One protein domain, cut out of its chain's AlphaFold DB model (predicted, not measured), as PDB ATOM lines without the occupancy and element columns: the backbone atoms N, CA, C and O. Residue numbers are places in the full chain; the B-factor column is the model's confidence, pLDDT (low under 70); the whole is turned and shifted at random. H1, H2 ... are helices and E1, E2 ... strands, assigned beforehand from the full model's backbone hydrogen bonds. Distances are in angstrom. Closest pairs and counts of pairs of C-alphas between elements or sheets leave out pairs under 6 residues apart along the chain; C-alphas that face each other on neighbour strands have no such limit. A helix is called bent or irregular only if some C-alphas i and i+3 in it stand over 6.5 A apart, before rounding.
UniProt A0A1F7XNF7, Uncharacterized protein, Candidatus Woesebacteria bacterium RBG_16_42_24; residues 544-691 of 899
ATOM      1  N   LEU A 544     168.816 179.680 102.308       90.50
ATOM      2  CA  LEU A 544     170.272 179.565 102.389       90.50
ATOM      3  C   LEU A 544     170.735 179.612 103.852       90.50
ATOM      4  O   LEU A 544     170.388 180.523 104.598       90.50
ATOM      5  N   ASP A 545     171.586 178.670 104.255       89.31
ATOM      6  CA  ASP A 545     172.170 178.603 105.603       89.31
ATOM      7  C   ASP A 545     173.644 179.027 105.569       89.31
ATOM      8  O   ASP A 545     174.559 178.298 105.969       89.31
ATOM      9  N   VAL A 546     173.877 180.236 105.049       86.12
ATOM     10  CA  VAL A 546     175.198 180.885 105.032       86.12
ATOM     11  C   VAL A 546     175.835 180.949 106.431       86.12
ATOM     12  O   VAL A 546     177.033 180.676 106.515       86.12
ATOM     13  N   PRO A 547     175.101 181.205 107.539       77.62
ATOM     14  CA  PRO A 547     175.690 181.205 108.882       77.62
ATOM     15  C   PRO A 547     176.288 179.847 109.262       77.62
ATOM     16  O   PRO A 547     177.412 179.771 109.750       77.62
ATOM     17  N   ARG A 548     175.582 178.745 108.975       82.56
ATOM     18  CA  ARG A 548     176.107 177.397 109.232       82.56
ATOM     19  C   ARG A 548     177.344 177.104 108.393       82.56
ATOM     20  O   ARG A 548     178.304 176.527 108.903       82.56
ATOM     21  N   ALA A 549     177.315 177.475 107.114       85.12
ATOM     22  CA  ALA A 549     178.451 177.294 106.219       85.12
ATOM     23  C   ALA A 549     179.679 178.091 106.693       85.12
ATOM     24  O   ALA A 549     180.790 177.564 106.728       85.12
ATOM     25  N   TRP A 550     179.457 179.326 107.137       78.38
ATOM     26  CA  TRP A 550     180.465 180.188 107.739       78.38
ATOM     27  C   TRP A 550     181.105 179.564 108.981       78.38
ATOM     28  O   TRP A 550     182.330 179.478 109.071       78.38
ATOM     29  N   ASP A 551     180.293 179.066 109.915       72.62
ATOM     30  CA  ASP A 551     180.782 178.445 111.149       72.62
ATOM     31  C   ASP A 551     181.666 177.223 110.870       72.62
ATOM     32  O   ASP A 551     182.664 177.001 111.562       72.62
ATOM     33  N   LEU A 552     181.307 176.423 109.862       76.19
ATOM     34  CA  LEU A 552     182.089 175.265 109.433       76.19
ATOM     35  C   LEU A 552     183.419 175.690 108.801       76.19
ATOM     36  O   LEU A 552     184.461 175.144 109.161       76.19
ATOM     37  N   LEU A 553     183.414 176.703 107.926       76.56
ATOM     38  CA  LEU A 553     184.648 177.266 107.370       76.56
ATOM     39  C   LEU A 553     185.562 177.799 108.476       76.56
ATOM     40  O   LEU A 553     186.758 177.516 108.476       76.56
ATOM     41  N   GLN A 554     185.027 178.516 109.461       68.62
ATOM     42  CA  GLN A 554     185.835 179.002 110.579       68.62
ATOM     43  C   GLN A 554     186.419 177.868 111.430       68.62
ATOM     44  O   GLN A 554     187.555 177.978 111.892       68.62
ATOM     45  N   GLN A 555     185.676 176.776 111.630       68.88
ATOM     46  CA  GLN A 555     186.179 175.589 112.329       68.88
ATOM     47  C   GLN A 555     187.358 174.955 111.586       68.88
ATOM     48  O   GLN A 555     188.380 174.677 112.206       68.88
ATOM     49  N   LEU A 556     187.259 174.804 110.263       71.94
ATOM     50  CA  LEU A 556     188.335 174.250 109.431       71.94
ATOM     51  C   LEU A 556     189.561 175.158 109.310       71.94
ATOM     52  O   LEU A 556     190.625 174.705 108.896       71.94
ATOM     53  N   ASN A 557     189.435 176.438 109.642       68.94
ATOM     54  CA  ASN A 557     190.545 177.389 109.620       68.94
ATOM     55  C   ASN A 557     191.094 177.694 111.027       68.94
ATOM     56  O   ASN A 557     191.974 178.542 111.187       68.94
ATOM     57  N   HIS A 558     190.612 176.985 112.054       62.62
ATOM     58  CA  HIS A 558     191.053 177.142 113.434       62.62
ATOM     59  C   HIS A 558     192.260 176.252 113.753       62.62
ATOM     60  O   HIS A 558     192.157 175.034 113.769       62.62
ATOM     61  N   PHE A 559     193.388 176.859 114.113       57.72
ATOM     62  CA  PHE A 559     194.530 176.134 114.675       57.72
ATOM     63  C   PHE A 559     194.396 176.001 116.198       57.72
ATOM     64  O   PHE A 559     193.840 176.874 116.852       57.72
ATOM     65  N   ASP A 560     194.953 174.975 116.802       59.25
ATOM     66  CA  ASP A 560     195.325 174.968 118.208       59.25
ATOM     67  C   ASP A 560     196.783 175.416 118.294       59.25
ATOM     68  O   ASP A 560     197.612 175.044 117.462       59.25
ATOM     69  N   VAL A 561     197.082 176.296 119.250       55.66
ATOM     70  CA  VAL A 561     198.453 176.750 119.500       55.66
ATOM     71  C   VAL A 561     198.972 175.958 120.685       55.66
ATOM     72  O   VAL A 561     198.433 176.064 121.786       55.66
ATOM     73  N   SER A 562     200.004 175.164 120.453       60.75
ATOM     74  CA  SER A 562     200.696 174.397 121.485       60.75
ATOM     75  C   SER A 562     202.192 174.643 121.389       60.75
ATOM     76  O   SER A 562     202.675 175.046 120.340       60.75
ATOM     77  N   GLU A 563     202.936 174.375 122.452       59.19
ATOM     78  CA  GLU A 563     204.392 174.288 122.371       59.19
ATOM     79  C   GLU A 563     204.786 172.824 122.157       59.19
ATOM     80  O   GLU A 563     204.218 171.924 122.788       59.19
ATOM     81  N   ASP A 564     205.712 172.566 121.234       66.25
ATOM     82  CA  ASP A 564     206.332 171.248 121.135       66.25
ATOM     83  C   ASP A 564     207.287 170.993 122.311       66.25
ATOM     84  O   ASP A 564     207.469 171.810 123.216       66.25
ATOM     85  N   LYS A 565     207.907 169.810 122.313       66.00
ATOM     86  CA  LYS A 565     208.841 169.397 123.369       66.00
ATOM     87  C   LYS A 565     210.101 170.265 123.442       66.00
ATOM     88  O   LYS A 565     210.768 170.233 124.471       66.00
ATOM     89  N   ASP A 566     210.398 171.010 122.382       63.28
ATOM     90  CA  ASP A 566     211.567 171.873 122.260       63.28
ATOM     91  C   ASP A 566     211.217 173.346 122.561       63.28
ATOM     92  O   ASP A 566     212.082 174.219 122.489       63.28
ATOM     93  N   GLY A 567     209.963 173.629 122.944       56.75
ATOM     94  CA  GLY A 567     209.469 174.970 123.256       56.75
ATOM     95  C   GLY A 567     209.103 175.801 122.024       56.75
ATOM     96  O   GLY A 567     208.873 177.004 122.150       56.75
ATOM     97  N   ASN A 568     209.039 175.202 120.831       55.03
ATOM     98  CA  ASN A 568     208.594 175.909 119.635       55.03
ATOM     99  C   ASN A 568     207.069 175.957 119.587       55.03
ATOM    100  O   ASN A 568     206.385 174.962 119.825       55.03
ATOM    101  N   THR A 569     206.521 177.104 119.195       51.75
ATOM    102  CA  THR A 569     205.087 177.241 118.937       51.75
ATOM    103  C   THR A 569     204.682 176.425 117.704       51.75
ATOM    104  O   THR A 569     205.090 176.720 116.582       51.75
ATOM    105  N   VAL A 570     203.837 175.419 117.909       56.59
ATOM    106  CA  VAL A 570     203.213 174.584 116.882       56.59
ATOM    107  C   VAL A 570     201.755 174.985 116.706       56.59
ATOM    108  O   VAL A 570     201.000 175.109 117.672       56.59
ATOM    109  N   PHE A 571     201.360 175.144 115.444       57.75
ATOM    110  CA  PHE A 571     199.985 175.388 115.031       57.75
ATOM    111  C   PHE A 571     199.400 174.096 114.458       57.75
ATOM    112  O   PHE A 571     199.748 173.692 113.345       57.75
ATOM    113  N   ASP A 572     198.520 173.450 115.220       65.50
ATOM    114  CA  ASP A 572     197.887 172.182 114.853       65.50
ATOM    115  C   ASP A 572     196.413 172.402 114.502       65.50
ATOM    116  O   ASP A 572     195.616 172.790 115.346       65.50
ATOM    117  N   ASN A 573     196.019 172.175 113.253       72.06
ATOM    118  CA  ASN A 573     194.621 172.306 112.841       72.06
ATOM    119  C   ASN A 573     193.896 170.964 112.970       72.06
ATOM    120  O   ASN A 573     193.569 170.311 111.975       72.06
ATOM    121  N   GLN A 574     193.665 170.535 114.211       74.50
ATOM    122  CA  GLN A 574     193.085 169.220 114.497       74.50
ATOM    123  C   GLN A 574     191.718 169.034 113.858       74.50
ATOM    124  O   GLN A 574     191.389 167.936 113.410       74.50
ATOM    125  N   GLU A 575     190.914 170.096 113.813       75.88
ATOM    126  CA  GLU A 575     189.587 170.019 113.223       75.88
ATOM    127  C   GLU A 575     189.688 169.802 111.716       75.88
ATOM    128  O   GLU A 575     189.140 168.819 111.229       75.88
ATOM    129  N   TYR A 576     190.479 170.593 110.987       80.62
ATOM    130  CA  TYR A 576     190.715 170.346 109.562       80.62
ATOM    131  C   TYR A 576     191.241 168.933 109.292       80.62
ATOM    132  O   TYR A 576     190.728 168.237 108.416       80.62
ATOM    133  N   MET A 577     192.188 168.453 110.102       81.94
ATOM    134  CA  MET A 577     192.746 167.109 109.944       81.94
ATOM    135  C   MET A 577     191.705 165.997 110.147       81.94
ATOM    136  O   MET A 577     191.786 164.979 109.464       81.94
ATOM    137  N   LYS A 578     190.684 166.182 111.001       85.88
ATOM    138  CA  LYS A 578     189.554 165.231 111.104       85.88
ATOM    139  C   LYS A 578     188.732 165.170 109.820       85.88
ATOM    140  O   LYS A 578     188.225 164.107 109.471       85.88
ATOM    141  N   TRP A 579     188.574 166.292 109.124       87.88
ATOM    142  CA  TRP A 579     187.855 166.330 107.852       87.88
ATOM    143  C   TRP A 579     188.677 165.710 106.726       87.88
ATOM    144  O   TRP A 579     188.146 164.896 105.973       87.88
ATOM    145  N   VAL A 580     189.978 166.000 106.676       84.88
ATOM    146  CA  VAL A 580     190.915 165.346 105.750       84.88
ATOM    147  C   VAL A 580     190.934 163.827 105.976       84.88
ATOM    148  O   VAL A 580     190.890 163.060 105.017       84.88
ATOM    149  N   ASP A 581     190.904 163.358 107.228       86.25
ATOM    150  CA  ASP A 581     190.927 161.921 107.556       86.25
ATOM    151  C   ASP A 581     189.713 161.160 107.012       86.25
ATOM    152  O   ASP A 581     189.819 159.977 106.686       86.25
ATOM    153  N   ARG A 582     188.572 161.845 106.868       87.81
ATOM    154  CA  ARG A 582     187.338 161.275 106.312       87.81
ATOM    155  C   ARG A 582     187.379 161.109 104.794       87.81
ATOM    156  O   ARG A 582     186.625 160.286 104.284       87.81
ATOM    157  N   VAL A 583     188.207 161.883 104.089       87.56
ATOM    158  CA  VAL A 583     188.274 161.874 102.615       87.56
ATOM    159  C   VAL A 583     189.508 161.169 102.069       87.56
ATOM    160  O   VAL A 583     189.449 160.605 100.981       87.56
ATOM    161  N   VAL A 584     190.618 161.168 102.813       85.44
ATOM    162  CA  VAL A 584     191.863 160.531 102.373       85.44
ATOM    163  C   VAL A 584     191.761 159.010 102.549       85.44
ATOM    164  O   VAL A 584     191.567 158.550 103.686       85.44
ATOM    165  N   PRO A 585     191.945 158.212 101.475       84.50
ATOM    166  CA  PRO A 585     191.932 156.753 101.545       84.50
ATOM    167  C   PRO A 585     192.888 156.206 102.611       84.50
ATOM    168  O   PRO A 585     193.942 156.779 102.893       84.50
ATOM    169  N   LYS A 586     192.527 155.080 103.238       83.19
ATOM    170  CA  LYS A 586     193.335 154.481 104.318       83.19
ATOM    171  C   LYS A 586     194.685 153.942 103.836       83.19
ATOM    172  O   LYS A 586     195.592 153.776 104.644       83.19
ATOM    173  N   ASP A 587     194.799 153.660 102.547       80.88
ATOM    174  CA  ASP A 587     195.961 153.099 101.863       80.88
ATOM    175  C   ASP A 587     196.869 154.154 101.204       80.88
ATOM    176  O   ASP A 587     197.909 153.794 100.650       80.88
ATOM    177  N   ASP A 588     196.535 155.445 101.316       80.44
ATOM    178  CA  ASP A 588     197.348 156.550 100.801       80.44
ATOM    179  C   ASP A 588     198.648 156.715 101.615       80.44
ATOM    180  O   ASP A 588     198.666 157.280 102.712       80.44
ATOM    181  N   LYS A 589     199.759 156.200 101.076       81.31
ATOM    182  CA  LYS A 589     201.090 156.225 101.718       81.31
ATOM    183  C   LYS A 589     201.772 157.596 101.660       81.31
ATOM    184  O   LYS A 589     202.737 157.839 102.401       81.31
ATOM    185  N   ASP A 590     201.293 158.491 100.803       77.44
ATOM    186  CA  ASP A 590     201.851 159.832 100.653       77.44
ATOM    187  C   ASP A 590     201.348 160.732 101.780       77.44
ATOM    188  O   ASP A 590     202.133 161.483 102.368       77.44
ATOM    189  N   LEU A 591     200.093 160.549 102.192       78.06
ATOM    190  CA  LEU A 591     199.449 161.339 103.240       78.06
ATOM    191  C   LEU A 591     199.340 160.623 104.589       78.06
ATOM    192  O   LEU A 591     199.207 161.300 105.609       78.06
ATOM    193  N   ARG A 592     199.441 159.288 104.645       80.75
ATOM    194  CA  ARG A 592     199.426 158.513 105.900       80.75
ATOM    195  C   ARG A 592     200.786 157.898 106.222       80.75
ATOM    196  O   ARG A 592     201.583 157.572 105.346       80.75
ATOM    197  N   ASN A 593     201.084 157.776 107.510       83.31
ATOM    198  CA  ASN A 593     202.262 157.068 108.003       83.31
ATOM    199  C   ASN A 593     202.056 155.539 107.969       83.31
ATOM    200  O   ASN A 593     201.000 155.042 107.574       83.31
ATOM    201  N   LYS A 594     203.074 154.773 108.383       83.62
ATOM    202  CA  LYS A 594     203.027 153.298 108.380       83.62
ATOM    203  C   LYS A 594     201.957 152.740 109.324       83.62
ATOM    204  O   LYS A 594     201.488 151.625 109.126       83.62
ATOM    205  N   GLU A 595     201.557 153.524 110.318       82.56
ATOM    206  CA  GLU A 595     200.508 153.217 111.285       82.56
ATOM    207  C   GLU A 595     199.099 153.593 110.778       82.56
ATOM    208  O   GLU A 595     198.125 153.456 111.519       82.56
ATOM    209  N   GLY A 596     198.972 154.085 109.538       78.38
ATOM    210  CA  GLY A 596     197.701 154.479 108.920       78.38
ATOM    211  C   GLY A 596     197.135 155.816 109.413       78.38
ATOM    212  O   GLY A 596     196.018 156.183 109.045       78.38
ATOM    213  N   LYS A 597     197.880 156.569 110.230       80.69
ATOM    214  CA  LYS A 597     197.498 157.913 110.687       80.69
ATOM    215  C   LYS A 597     197.927 158.956 109.664       80.69
ATOM    216  O   LYS A 597     198.991 158.816 109.063       80.69
ATOM    217  N   LEU A 598     197.138 160.016 109.492       79.38
ATOM    218  CA  LEU A 598     197.557 161.150 108.670       79.38
ATOM    219  C   LEU A 598     198.878 161.725 109.187       79.38
ATOM    220  O   LEU A 598     199.061 161.917 110.392       79.38
ATOM    221  N   LYS A 599     199.799 161.995 108.262       76.94
ATOM    222  CA  LYS A 599     201.020 162.737 108.560       76.94
ATOM    223  C   LYS A 599     200.603 164.141 109.022       76.94
ATOM    224  O   LYS A 599     199.762 164.759 108.364       76.94
ATOM    225  N   PRO A 600     201.143 164.646 110.142       66.69
ATOM    226  CA  PRO A 600     200.819 165.987 110.608       66.69
ATOM    227  C   PRO A 600     201.224 167.011 109.543       66.69
ATOM    228  O   PRO A 600     202.348 166.977 109.039       66.69
ATOM    229  N   ARG A 601     200.301 167.908 109.190       67.44
ATOM    230  CA  ARG A 601     200.552 169.038 108.289       67.44
ATOM    231  C   ARG A 601     200.443 170.312 109.113       67.44
ATOM    232  O   ARG A 601     199.348 170.753 109.448       67.44
ATOM    233  N   THR A 602     201.586 170.873 109.488       58.00
ATOM    234  CA  THR A 602     201.630 172.158 110.189       58.00
ATOM    235  C   THR A 602     201.258 173.278 109.220       58.00
ATOM    236  O   THR A 602     201.625 173.247 108.046       58.00
ATOM    237  N   ASN A 603     200.514 174.278 109.702       58.12
ATOM    238  CA  ASN A 603     200.149 175.486 108.945       58.12
ATOM    239  C   ASN A 603     199.249 175.287 107.701       58.12
ATOM    240  O   ASN A 603     199.134 176.215 106.897       58.12
ATOM    241  N   VAL A 604     198.586 174.133 107.544       63.00
ATOM    242  CA  VAL A 604     197.600 173.893 106.470       63.00
ATOM    243  C   VAL A 604     196.173 174.044 107.013       63.00
ATOM    244  O   VAL A 604     195.856 173.586 108.111       63.00
ATOM    245  N   ASN A 605     195.312 174.720 106.254       73.38
ATOM    246  CA  ASN A 605     193.881 174.870 106.519       73.38
ATOM    247  C   ASN A 605     193.087 174.708 105.213       73.38
ATOM    248  O   ASN A 605     193.680 174.443 104.170       73.38
ATOM    249  N   PHE A 606     191.764 174.892 105.260       80.25
ATOM    250  CA  PHE A 606     190.911 174.736 104.078       80.25
ATOM    251  C   PHE A 606     191.319 175.653 102.913       80.25
ATOM    252  O   PHE A 606     191.451 175.171 101.796       80.25
ATOM    253  N   PHE A 607     191.587 176.941 103.163       70.56
ATOM    254  CA  PHE A 607     191.943 177.901 102.103       70.56
ATOM    255  C   PHE A 607     193.407 177.824 101.631       70.56
ATOM    256  O   PHE A 607     193.761 178.444 100.633       70.56
ATOM    257  N   ARG A 608     194.269 177.093 102.347       71.31
ATOM    258  CA  ARG A 608     195.684 176.865 102.003       71.31
ATOM    259  C   ARG A 608     195.975 175.417 101.626       71.31
ATOM    260  O   ARG A 608     197.141 175.022 101.584       71.31
ATOM    261  N   GLU A 609     194.945 174.610 101.404       80.88
ATOM    262  CA  GLU A 609     195.148 173.258 100.913       80.88
ATOM    263  C   GLU A 609     195.727 173.322  99.500       80.88
ATOM    264  O   GLU A 609     195.143 173.884  98.583       80.88
ATOM    265  N   THR A 610     196.916 172.757  99.333       76.12
ATOM    266  CA  THR A 610     197.622 172.738  98.050       76.12
ATOM    267  C   THR A 610     197.207 171.548  97.189       76.12
ATOM    268  O   THR A 610     197.564 171.491  96.015       76.12
ATOM    269  N   ASN A 611     196.511 170.562  97.765       80.94
ATOM    270  CA  ASN A 611     195.978 169.417  97.042       80.94
ATOM    271  C   ASN A 611     194.503 169.660  96.649       80.94
ATOM    272  O   ASN A 611     193.616 169.475  97.489       80.94
ATOM    273  N   PRO A 612     194.211 169.977  95.373       80.00
ATOM    274  CA  PRO A 612     192.856 170.316  94.932       80.00
ATOM    275  C   PRO A 612     191.868 169.150  95.076       80.00
ATOM    276  O   PRO A 612     190.672 169.375  95.220       80.00
ATOM    277  N   ILE A 613     192.345 167.898  95.076       83.50
ATOM    278  CA  ILE A 613     191.489 166.718  95.271       83.50
ATOM    279  C   ILE A 613     190.986 166.667  96.716       83.50
ATOM    280  O   ILE A 613     189.813 166.384  96.953       83.50
ATOM    281  N   ILE A 614     191.861 166.954  97.684       83.94
ATOM    282  CA  ILE A 614     191.489 166.993  99.104       83.94
ATOM    283  C   ILE A 614     190.580 168.189  99.367       83.94
ATOM    284  O   ILE A 614     189.557 168.021 100.027       83.94
ATOM    285  N   GLU A 615     190.920 169.368  98.839       86.06
ATOM    286  CA  GLU A 615     190.098 170.573  98.984       86.06
ATOM    287  C   GLU A 615     188.671 170.325  98.474       86.06
ATOM    288  O   GLU A 615     187.708 170.538  99.211       86.06
ATOM    289  N   GLU A 616     188.529 169.786  97.259       88.44
ATOM    290  CA  GLU A 616     187.230 169.493  96.651       88.44
ATOM    291  C   GLU A 616     186.468 168.394  97.409       88.44
ATOM    292  O   GLU A 616     185.251 168.476  97.592       88.44
ATOM    293  N   ALA A 617     187.156 167.366  97.913       88.94
ATOM    294  CA  ALA A 617     186.517 166.323  98.712       88.94
ATOM    295  C   ALA A 617     186.020 166.858 100.068       88.94
ATOM    296  O   ALA A 617     184.897 166.556 100.480       88.94
ATOM    297  N   VAL A 618     186.816 167.692 100.749       89.06
ATOM    298  CA  VAL A 618     186.407 168.368 101.990       89.06
ATOM    299  C   VAL A 618     185.250 169.331 101.712       89.06
ATOM    300  O   VAL A 618     184.271 169.321 102.455       89.06
ATOM    301  N   ARG A 619     185.299 170.093 100.611       93.38
ATOM    302  CA  ARG A 619     184.206 170.966 100.151       93.38
ATOM    303  C   ARG A 619     182.905 170.180  99.963       93.38
ATOM    304  O   ARG A 619     181.865 170.599 100.463       93.38
ATOM    305  N   ASN A 620     182.954 169.013  99.323       93.00
ATOM    306  CA  ASN A 620     181.780 168.153  99.159       93.00
ATOM    307  C   ASN A 620     181.224 167.641 100.498       93.00
ATOM    308  O   ASN A 620     180.008 167.662 100.694       93.00
ATOM    309  N   LEU A 621     182.083 167.262 101.450       92.50
ATOM    310  CA  LEU A 621     181.627 166.909 102.798       92.50
ATOM    311  C   LEU A 621     180.977 168.094 103.526       92.50
ATOM    312  O   LEU A 621     180.013 167.888 104.264       92.50
ATOM    313  N   LEU A 622     181.489 169.318 103.352       91.94
ATOM    314  CA  LEU A 622     180.878 170.517 103.935       91.94
ATOM    315  C   LEU A 622     179.477 170.736 103.365       91.94
ATOM    316  O   LEU A 622     178.547 170.978 104.129       91.94
ATOM    317  N   ILE A 623     179.311 170.595 102.047       94.81
ATOM    318  CA  ILE A 623     178.007 170.701 101.376       94.81
ATOM    319  C   ILE A 623     177.024 169.680 101.952       94.81
ATOM    320  O   ILE A 623     175.891 170.034 102.263       94.81
ATOM    321  N   GLU A 624     177.447 168.430 102.145       93.12
ATOM    322  CA  GLU A 624     176.599 167.400 102.756       93.12
ATOM    323  C   GLU A 624     176.222 167.732 104.201       93.12
ATOM    324  O   GLU A 624     175.081 167.518 104.608       93.12
ATOM    325  N   GLU A 625     177.156 168.270 104.982       92.31
ATOM    326  CA  GLU A 625     176.905 168.660 106.369       92.31
ATOM    327  C   GLU A 625     175.960 169.866 106.471       92.31
ATOM    328  O   GLU A 625     175.121 169.918 107.371       92.31
ATOM    329  N   ILE A 626     176.050 170.812 105.533       91.88
ATOM    330  CA  ILE A 626     175.136 171.955 105.434       91.88
ATOM    331  C   ILE A 626     173.753 171.484 104.963       91.88
ATOM    332  O   ILE A 626     172.755 171.876 105.555       91.88
ATOM    333  N   ALA A 627     173.671 170.594 103.970       91.94
ATOM    334  CA  ALA A 627     172.404 170.081 103.426       91.94
ATOM    335  C   ALA A 627     171.581 169.262 104.438       91.94
ATOM    336  O   ALA A 627     170.372 169.098 104.269       91.94
ATOM    337  N   ARG A 628     172.224 168.739 105.493       89.06
ATOM    338  CA  ARG A 628     171.550 168.088 106.632       89.06
ATOM    339  C   ARG A 628     170.875 169.076 107.581       89.06
ATOM    340  O   ARG A 628     170.084 168.646 108.417       89.06
ATOM    341  N   SER A 629     171.207 170.362 107.495       83.06
ATOM    342  CA  SER A 629     170.621 171.404 108.331       83.06
ATOM    343  C   SER A 629     169.146 171.591 107.980       83.06
ATOM    344  O   SER A 629     168.794 171.739 106.812       83.06
ATOM    345  N   GLU A 630     168.276 171.618 108.992       78.00
ATOM    346  CA  GLU A 630     166.835 171.853 108.805       78.00
ATOM    347  C   GLU A 630     166.527 173.257 108.261       78.00
ATOM    348  O   GLU A 630     165.444 173.482 107.736       78.00
ATOM    349  N   SER A 631     167.478 174.193 108.362       74.94
ATOM    350  CA  SER A 631     167.366 175.569 107.860       74.94
ATOM    351  C   SER A 631     167.722 175.747 106.383       74.94
ATOM    352  O   SER A 631     167.656 176.868 105.885       74.94
ATOM    353  N   VAL A 632     168.117 174.683 105.677       80.06
ATOM    354  CA  VAL A 632     168.300 174.725 104.221       80.06
ATOM    355  C   VAL A 632     166.996 174.294 103.555       80.06
ATOM    356  O   VAL A 632     166.594 173.133 103.664       80.06
ATOM    357  N   ASP A 633     166.345 175.222 102.850       75.88
ATOM    358  CA  ASP A 633     165.103 174.921 102.134       75.88
ATOM    359  C   ASP A 633     165.368 173.957 100.969       75.88
ATOM    360  O   ASP A 633     166.454 173.912 100.387       75.88
ATOM    361  N   GLY A 634     164.354 173.177 100.613       76.81
ATOM    362  CA  GLY A 634     164.394 172.240  99.497       76.81
ATOM    363  C   GLY A 634     163.413 171.100  99.723       76.81
ATOM    364  O   GLY A 634     163.441 170.429 100.764       76.81
ATOM    365  N   ASN A 635     162.540 170.891  98.743       79.94
ATOM    366  CA  ASN A 635     161.552 169.818  98.745       79.94
ATOM    367  C   ASN A 635     162.205 168.468  98.435       79.94
ATOM    368  O   ASN A 635     161.687 167.426  98.839       79.94
ATOM    369  N   THR A 636     163.352 168.488  97.754       87.88
ATOM    370  CA  THR A 636     164.133 167.299  97.407       87.88
ATOM    371  C   THR A 636     165.543 167.346  98.013       87.88
ATOM    372  O   THR A 636     166.065 168.428  98.308       87.88
ATOM    373  N   PRO A 637     166.196 166.184  98.214       88.50
ATOM    374  CA  PRO A 637     167.606 166.129  98.603       88.50
ATOM    375  C   PRO A 637     168.528 166.903  97.653       88.50
ATOM    376  O   PRO A 637     169.504 167.508  98.097       88.50
ATOM    377  N   GLU A 638     168.213 166.909  96.359       88.88
ATOM    378  CA  GLU A 638     168.969 167.614  95.326       88.88
ATOM    379  C   GLU A 638     168.861 169.135  95.490       88.88
ATOM    380  O   GLU A 638     169.882 169.820  95.488       88.88
ATOM    381  N   GLU A 639     167.653 169.661  95.719       87.62
ATOM    382  CA  GLU A 639     167.436 171.091  95.981       87.62
ATOM    383  C   GLU A 639     168.178 171.547  97.243       87.62
ATOM    384  O   GLU A 639     168.858 172.575  97.230       87.62
ATOM    385  N   ARG A 640     168.133 170.747  98.320       90.62
ATOM    386  CA  ARG A 640     168.886 171.045  99.550       90.62
ATOM    387  C   ARG A 640     170.390 171.040  99.316       90.62
ATOM    388  O   ARG A 640     171.101 171.872  99.876       90.62
ATOM    389  N   ARG A 641     170.894 170.118  98.492       93.25
ATOM    390  CA  ARG A 641     172.319 170.052  98.142       93.25
ATOM    391  C   ARG A 641     172.759 171.286  97.355       93.25
ATOM    392  O   ARG A 641     173.816 171.836  97.661       93.25
ATOM    393  N   GLU A 642     171.966 171.746  96.389       91.69
ATOM    394  CA  GLU A 642     172.267 172.969  95.630       91.69
ATOM    395  C   GLU A 642     172.225 174.219  96.522       91.69
ATOM    396  O   GLU A 642     173.158 175.024  96.502       91.69
ATOM    397  N   ASN A 643     171.229 174.341  97.404       91.56
ATOM    398  CA  ASN A 643     171.166 175.445  98.367       91.56
ATOM    399  C   ASN A 643     172.317 175.405  99.386       91.56
ATOM    400  O   ASN A 643     172.866 176.447  99.753       91.56
ATOM    401  N   ALA A 644     172.754 174.217  99.808       93.94
ATOM    402  CA  ALA A 644     173.929 174.044 100.656       93.94
ATOM    403  C   ALA A 644     175.227 174.445  99.941       93.94
ATOM    404  O   ALA A 644     176.054 175.162 100.508       93.94
ATOM    405  N   LYS A 645     175.383 174.049  98.672       94.69
ATOM    406  CA  LYS A 645     176.491 174.478  97.810       94.69
ATOM    407  C   LYS A 645     176.513 175.994  97.661       94.69
ATOM    408  O   LYS A 645     177.574 176.607  97.794       94.69
ATOM    409  N   LYS A 646     175.348 176.608  97.461       93.50
ATOM    410  CA  LYS A 646     175.215 178.062  97.382       93.50
ATOM    411  C   LYS A 646     175.556 178.750  98.701       93.50
ATOM    412  O   LYS A 646     176.297 179.729  98.706       93.50
ATOM    413  N   SER A 647     175.082 178.202  99.817       94.00
ATOM    414  CA  SER A 647     175.388 178.697 101.162       94.00
ATOM    415  C   SER A 647     176.895 178.694 101.428       94.00
ATOM    416  O   SER A 647     177.436 179.686 101.913       94.00
ATOM    417  N   LEU A 648     177.586 177.617 101.033       94.25
ATOM    418  CA  LEU A 648     179.041 177.511 101.126       94.25
ATOM    419  C   LEU A 648     179.760 178.511 100.213       94.25
ATOM    420  O   LEU A 648     180.656 179.208 100.676       94.25
ATOM    421  N   GLN A 649     179.340 178.644  98.950       93.62
ATOM    422  CA  GLN A 649     179.911 179.620  98.012       93.62
ATOM    423  C   GLN A 649     179.825 181.052  98.562       93.62
ATOM    424  O   GLN A 649     180.803 181.801  98.502       93.62
ATOM    425  N   LEU A 650     178.668 181.440  99.106       91.88
ATOM    426  CA  LEU A 650     178.470 182.764  99.695       91.88
ATOM    427  C   LEU A 650     179.295 182.948 100.974       91.88
ATOM    428  O   LEU A 650     179.886 184.010 101.153       91.88
ATOM    429  N   ALA A 651     179.398 181.923 101.824       87.62
ATOM    430  CA  ALA A 651     180.235 181.966 103.021       87.62
ATOM    431  C   ALA A 651     181.732 182.094 102.685       87.62
ATOM    432  O   ALA A 651     182.445 182.859 103.331       87.62
ATOM    433  N   GLU A 652     182.214 181.414 101.641       87.44
ATOM    434  CA  GLU A 652     183.590 181.560 101.155       87.44
ATOM    435  C   GLU A 652     183.853 182.959 100.597       87.44
ATOM    436  O   GLU A 652     184.868 183.564 100.938       87.44
ATOM    437  N   LYS A 653     182.943 183.495  99.770       85.94
ATOM    438  CA  LYS A 653     183.063 184.870  99.255       85.94
ATOM    439  C   LYS A 653     183.061 185.873 100.400       85.94
ATOM    440  O   LYS A 653     183.920 186.745 100.429       85.94
ATOM    441  N   LEU A 654     182.161 185.716 101.370       80.94
ATOM    442  CA  LEU A 654     182.150 186.550 102.565       80.94
ATOM    443  C   LEU A 654     183.480 186.420 103.330       80.94
ATOM    444  O   LEU A 654     183.993 187.435 103.779       80.94
ATOM    445  N   SER A 655     184.080 185.222 103.405       73.81
ATOM    446  CA  SER A 655     185.294 184.972 104.206       73.81
ATOM    447  C   SER A 655     186.476 185.704 103.605       73.81
ATOM    448  O   SER A 655     187.221 186.371 104.313       73.81
ATOM    449  N   ARG A 656     186.600 185.647 102.277       74.00
ATOM    450  CA  ARG A 656     187.607 186.406 101.529       74.00
ATOM    451  C   ARG A 656     187.341 187.902 101.607       74.00
ATOM    452  O   ARG A 656     188.244 188.677 101.892       74.00
ATOM    453  N   ALA A 657     186.088 188.311 101.404       71.75
ATOM    454  CA  ALA A 657     185.692 189.711 101.441       71.75
ATOM    455  C   ALA A 657     185.948 190.353 102.813       71.75
ATOM    456  O   ALA A 657     186.173 191.555 102.867       71.75
ATOM    457  N   THR A 658     185.953 189.569 103.900       67.75
ATOM    458  CA  THR A 658     186.321 190.000 105.257       67.75
ATOM    459  C   THR A 658     187.753 189.634 105.668       67.75
ATOM    460  O   THR A 658     188.103 189.880 106.818       67.75
ATOM    461  N   LEU A 659     188.574 189.062 104.775       60.22
ATOM    462  CA  LEU A 659     189.954 188.602 105.033       60.22
ATOM    463  C   LEU A 659     190.098 187.524 106.132       60.22
ATOM    464  O   LEU A 659     191.170 187.330 106.707       60.22
ATOM    465  N   GLU A 660     189.024 186.784 106.403       56.66
ATOM    466  CA  GLU A 660     188.983 185.660 107.354       56.66
ATOM    467  C   GLU A 660     189.444 184.332 106.714       56.66
ATOM    468  O   GLU A 660     189.417 183.277 107.349       56.66
ATOM    469  N   ASP A 661     189.882 184.368 105.453       53.66
ATOM    470  CA  ASP A 661     190.492 183.246 104.732       53.66
ATOM    471  C   ASP A 661     191.967 183.001 105.122       53.66
ATOM    472  O   ASP A 661     192.514 181.917 104.889       53.66
ATOM    473  N   SER A 662     192.617 183.983 105.758       40.22
ATOM    474  CA  SER A 662     194.045 183.954 106.064       40.22
ATOM    475  C   SER A 662     194.360 183.546 107.515       40.22
ATOM    476  O   SER A 662     193.752 183.992 108.486       40.22
ATOM    477  N   VAL A 663     195.410 182.732 107.686       37.62
ATOM    478  CA  VAL A 663     195.977 182.285 108.985       37.62
ATOM    479  C   VAL A 663     196.491 183.454 109.855       37.62
ATOM    480  O   VAL A 663     196.893 183.255 110.998       37.62
ATOM    481  N   PHE A 664     196.479 184.694 109.354       33.53
ATOM    482  CA  PHE A 664     197.094 185.848 110.013       33.53
ATOM    483  C   PHE A 664     196.318 186.407 111.210       33.53
ATOM    484  O   PHE A 664     196.845 187.254 111.931       33.53
ATOM    485  N   ASN A 665     195.135 185.877 111.519       37.41
ATOM    486  CA  ASN A 665     194.309 186.392 112.607       37.41
ATOM    487  C   ASN A 665     194.713 185.914 114.024       37.41
ATOM    488  O   ASN A 665     193.846 185.715 114.881       37.41
ATOM    489  N   ARG A 666     196.021 185.741 114.327       39.44
ATOM    490  CA  ARG A 666     196.473 185.302 115.676       39.44
ATOM    491  C   ARG A 666     197.663 185.984 116.365       39.44
ATOM    492  O   ARG A 666     197.835 185.734 117.557       39.44
ATOM    493  N   GLY A 667     198.454 186.831 115.710       28.44
ATOM    494  CA  GLY A 667     199.522 187.577 116.399       28.44
ATOM    495  C   GLY A 667     198.970 188.767 117.185       28.44
ATOM    496  O   GLY A 667     197.856 189.209 116.933       28.44
ATOM    497  N   ASP A 668     199.737 189.363 118.089       31.70
ATOM    498  CA  ASP A 668     199.357 190.592 118.816       31.70
ATOM    499  C   ASP A 668     199.049 191.813 117.906       31.70
ATOM    500  O   ASP A 668     198.657 192.880 118.374       31.70
ATOM    501  N   THR A 669     199.133 191.644 116.584       29.89
ATOM    502  CA  THR A 669     198.618 192.521 115.524       29.89
ATOM    503  C   THR A 669     197.094 192.455 115.317       29.89
ATOM    504  O   THR A 669     196.523 193.370 114.728       29.89
ATOM    505  N   VAL A 670     196.399 191.439 115.847       34.72
ATOM    506  CA  VAL A 670     194.932 191.229 115.714       34.72
ATOM    507  C   VAL A 670     194.116 192.139 116.636       34.72
ATOM    508  O   VAL A 670     192.896 192.225 116.532       34.72
ATOM    509  N   GLY A 671     194.777 192.931 117.483       32.09
ATOM    510  CA  GLY A 671     194.143 194.076 118.144       32.09
ATOM    511  C   GLY A 671     193.630 195.162 117.179       32.09
ATOM    512  O   GLY A 671     193.130 196.180 117.658       32.09
ATOM    513  N   ASN A 672     193.773 194.965 115.859       32.97
ATOM    514  CA  ASN A 672     193.406 195.895 114.790       32.97
ATOM    515  C   ASN A 672     192.566 195.269 113.653       32.97
ATOM    516  O   ASN A 672     192.442 195.883 112.596       32.97
ATOM    517  N   ASP A 673     191.951 194.097 113.847       38.38
ATOM    518  CA  ASP A 673     190.935 193.594 112.910       38.38
ATOM    519  C   ASP A 673     189.617 194.369 113.117       38.38
ATOM    520  O   ASP A 673     188.715 193.960 113.851       38.38
ATOM    521  N   GLN A 674     189.545 195.567 112.524       38.12
ATOM    522  CA  GLN A 674     188.398 196.471 112.652       38.12
ATOM    523  C   GLN A 674     187.112 195.861 112.090       38.12
ATOM    524  O   GLN A 674     186.025 196.215 112.536       38.12
ATOM    525  N   VAL A 675     187.224 194.946 111.127       38.47
ATOM    526  CA  VAL A 675     186.087 194.230 110.547       38.47
ATOM    527  C   VAL A 675     185.487 193.320 111.621       38.47
ATOM    528  O   VAL A 675     184.296 193.413 111.909       38.47
ATOM    529  N   ALA A 676     186.318 192.551 112.328       36.41
ATOM    530  CA  ALA A 676     185.883 191.743 113.467       36.41
ATOM    531  C   ALA A 676     185.414 192.559 114.693       36.41
ATOM    532  O   ALA A 676     184.541 192.094 115.435       36.41
ATOM    533  N   GLU A 677     185.949 193.766 114.923       35.53
ATOM    534  CA  GLU A 677     185.443 194.698 115.948       35.53
ATOM    535  C   GLU A 677     184.034 195.218 115.620       35.53
ATOM    536  O   GLU A 677     183.175 195.233 116.501       35.53
ATOM    537  N   ILE A 678     183.776 195.577 114.358       37.72
ATOM    538  CA  ILE A 678     182.482 196.096 113.878       37.72
ATOM    539  C   ILE A 678     181.372 195.027 113.935       37.72
ATOM    540  O   ILE A 678     180.202 195.368 114.100       37.72
ATOM    541  N   PHE A 679     181.717 193.737 113.851       37.75
ATOM    542  CA  PHE A 679     180.753 192.625 113.880       37.75
ATOM    543  C   PHE A 679     180.626 191.915 115.242       37.75
ATOM    544  O   PHE A 679     180.023 190.848 115.322       37.75
ATOM    545  N   GLY A 680     181.174 192.474 116.328       35.12
ATOM    546  CA  GLY A 680     181.029 191.910 117.681       35.12
ATOM    547  C   GLY A 680     181.851 190.637 117.954       35.12
ATOM    548  O   GLY A 680     181.772 190.067 119.044       35.12
ATOM    549  N   LEU A 681     182.710 190.216 117.020       39.19
ATOM    550  CA  LEU A 681     183.522 188.999 117.146       39.19
ATOM    551  C   LEU A 681     184.619 189.125 118.214       39.19
ATOM    552  O   LEU A 681     185.113 188.110 118.698       39.19
ATOM    553  N   LYS A 682     184.990 190.341 118.633       41.09
ATOM    554  CA  LYS A 682     186.032 190.579 119.648       41.09
ATOM    555  C   LYS A 682     185.638 190.134 121.061       41.09
ATOM    556  O   LYS A 682     186.391 189.373 121.664       41.09
ATOM    557  N   LYS A 683     184.454 190.523 121.567       39.56
ATOM    558  CA  LYS A 683     183.946 190.056 122.881       39.56
ATOM    559  C   LYS A 683     183.788 188.531 122.890       39.56
ATOM    560  O   LYS A 683     184.104 187.874 123.880       39.56
ATOM    561  N   TRP A 684     183.399 187.957 121.753       39.41
ATOM    562  CA  TRP A 684     183.355 186.512 121.552       39.41
ATOM    563  C   TRP A 684     184.760 185.856 121.553       39.41
ATOM    564  O   TRP A 684     184.978 184.879 122.276       39.41
ATOM    565  N   ARG A 685     185.750 186.416 120.835       42.81
ATOM    566  CA  ARG A 685     187.164 185.963 120.816       42.81
ATOM    567  C   ARG A 685     187.807 186.045 122.214       42.81
ATOM    568  O   ARG A 685     188.493 185.108 122.626       42.81
ATOM    569  N   GLU A 686     187.543 187.109 122.975       41.84
ATOM    570  CA  GLU A 686     187.998 187.302 124.365       41.84
ATOM    571  C   GLU A 686     187.321 186.319 125.345       41.84
ATOM    572  O   GLU A 686     187.992 185.706 126.184       41.84
ATOM    573  N   ALA A 687     186.013 186.073 125.203       38.47
ATOM    574  CA  ALA A 687     185.293 185.047 125.967       38.47
ATOM    575  C   ALA A 687     185.806 183.623 125.669       38.47
ATOM    576  O   ALA A 687     185.778 182.755 126.542       38.47
ATOM    577  N   ARG A 688     186.313 183.377 124.455       41.78
ATOM    578  CA  ARG A 688     186.882 182.091 124.035       41.78
ATOM    579  C   ARG A 688     188.306 181.877 124.555       41.78
ATOM    580  O   ARG A 688     188.574 180.813 125.115       41.78
ATOM    581  N   ARG A 689     189.171 182.901 124.462       38.88
ATOM    582  CA  ARG A 689     190.510 182.921 125.093       38.88
ATOM    583  C   ARG A 689     190.429 182.672 126.602       38.88
ATOM    584  O   ARG A 689     191.274 181.972 127.142       38.88
ATOM    585  N   SER A 690     189.405 183.208 127.271       36.50
ATOM    586  CA  SER A 690     189.239 183.084 128.727       36.50
ATOM    587  C   SER A 690     188.520 181.811 129.198       36.50
ATOM    588  O   SER A 690     188.666 181.451 130.364       36.50
ATOM    589  N   LYS A 691     187.754 181.114 128.341       34.88
ATOM    590  CA  LYS A 691     186.933 179.948 128.749       34.88
ATOM    591  C   LYS A 691     187.294 178.612 128.089       34.88
ATOM    592  O   LYS A 691     186.648 177.620 128.415       34.88
TER     593      LYS A 691
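What this domain is: This is residues 544 to 691 of the 899 residues of an uncharacterized protein of Candidatus Woesebacteria bacterium RBG_16_42_24 (UniProt A0A1F7XNF7). Three helices, H1, H2 and H3, make a triangle, meeting near their ends, and the long helix H4 crosses the corner where H1 and H3 come close. Between H1 and H2 the hairpin E1-E2 reaches away from the triangle, a long loop of residues 584 to 611 leads from H2 to H3, and the short helices H5 and H6 with H7 form a separate group after H4. The printed part has 148 residues with seven named helices and two named strands, in the order H1, E1, E2, H2, H3, H4, H5, H6, H7; the class is mostly helix and the two-stranded sheet is antiparallel. The whole is compact, with a radius of gyration of the C-alphas of 17.0 A and spans of 55 by 46 by 26 A.

How they stand to each other: H1, residues 546 to 556, and H3, residues 612 to 627, are the hubs, touching three other helices each. H1 touches H3 at a steep tilt of 44 degrees, opposite ways; the closest C-alphas, of Ala 549 and Ile 626, are 6.3 A apart, and H3 takes part with residues 622 to 626 alone. H4, residues 637 to 657, touches H1 at a steep tilt of 66 degrees, the same way, closest at the C-alphas of Val 546 and Ser 647, 4.4 A. H4 touches residues 622 to 627 alone of H3, at a steep tilt of 62 degrees, opposite ways, closest at the C-alphas of Ala 627 and Ala 644, 5.1 A. H2, residues 574 to 583, and H1 touch only at their ends, closest at the C-alphas of Leu 556 and Tyr 576, 4.6 A. H2 touches residues 614 to 618 alone of H3, about perpendicular at 83 degrees, closest at the C-alphas of Val 583 and Ala 617, 6.2 A. The helix packing is mostly crossed, with no shallow tilt. E1, residues 560 to 563, and E2, residues 569 to 572, form a hairpin, with N 560 and O 572 at 2.7 A and N 562 and O 570 at 3.0 A, within hydrogen-bond range. H6, residues 674 to 678, and H7, residues 681 to 691, are close but not clearly touching, closest at the C-alphas of Ala 676 and Lys 682, 6.3 A. H5, residues 668 to 672, and H6 meet only through their link, and H4 is apart from H5, H6 and H7. Every O i to N i+4 pair is within hydrogen-bond range in H1, H3, H4, H6 and H7; H2 has 5 of 6, and H5 has 0 of 1 but 1 of 2 O i to N i+3 pairs.

Where its parts are: H1 begins at C-alpha 546 (175.198, 180.885, 105.032) and is 15.4 A long. E1 is 10.0 A and E2 9.7 A long, H2 14.8 A, H3 22.1 A. H4, the longest helix, measures 29.9 A and ends at C-alpha 657 (185.692, 189.711, 101.441). H5 is neither bent nor irregular, but only just: C-alphas 668 and 671 are 6.3 A apart. H7, 15.1 A long, ends at C-alpha 691 (186.933, 179.948, 128.749).

The domain as a whole: The two C-alphas farthest apart, of Asp 566 and Asn 635, are 55.3 A apart. The printed part has no cut, and the link from H2 to H3, 28 residues, is long. Residues 686 to 691, which belong to H7, stand free. The mean pLDDT of the printed part is 70.2; 57 residues are under 70, among them residues 557 to 572 and 658 to 691.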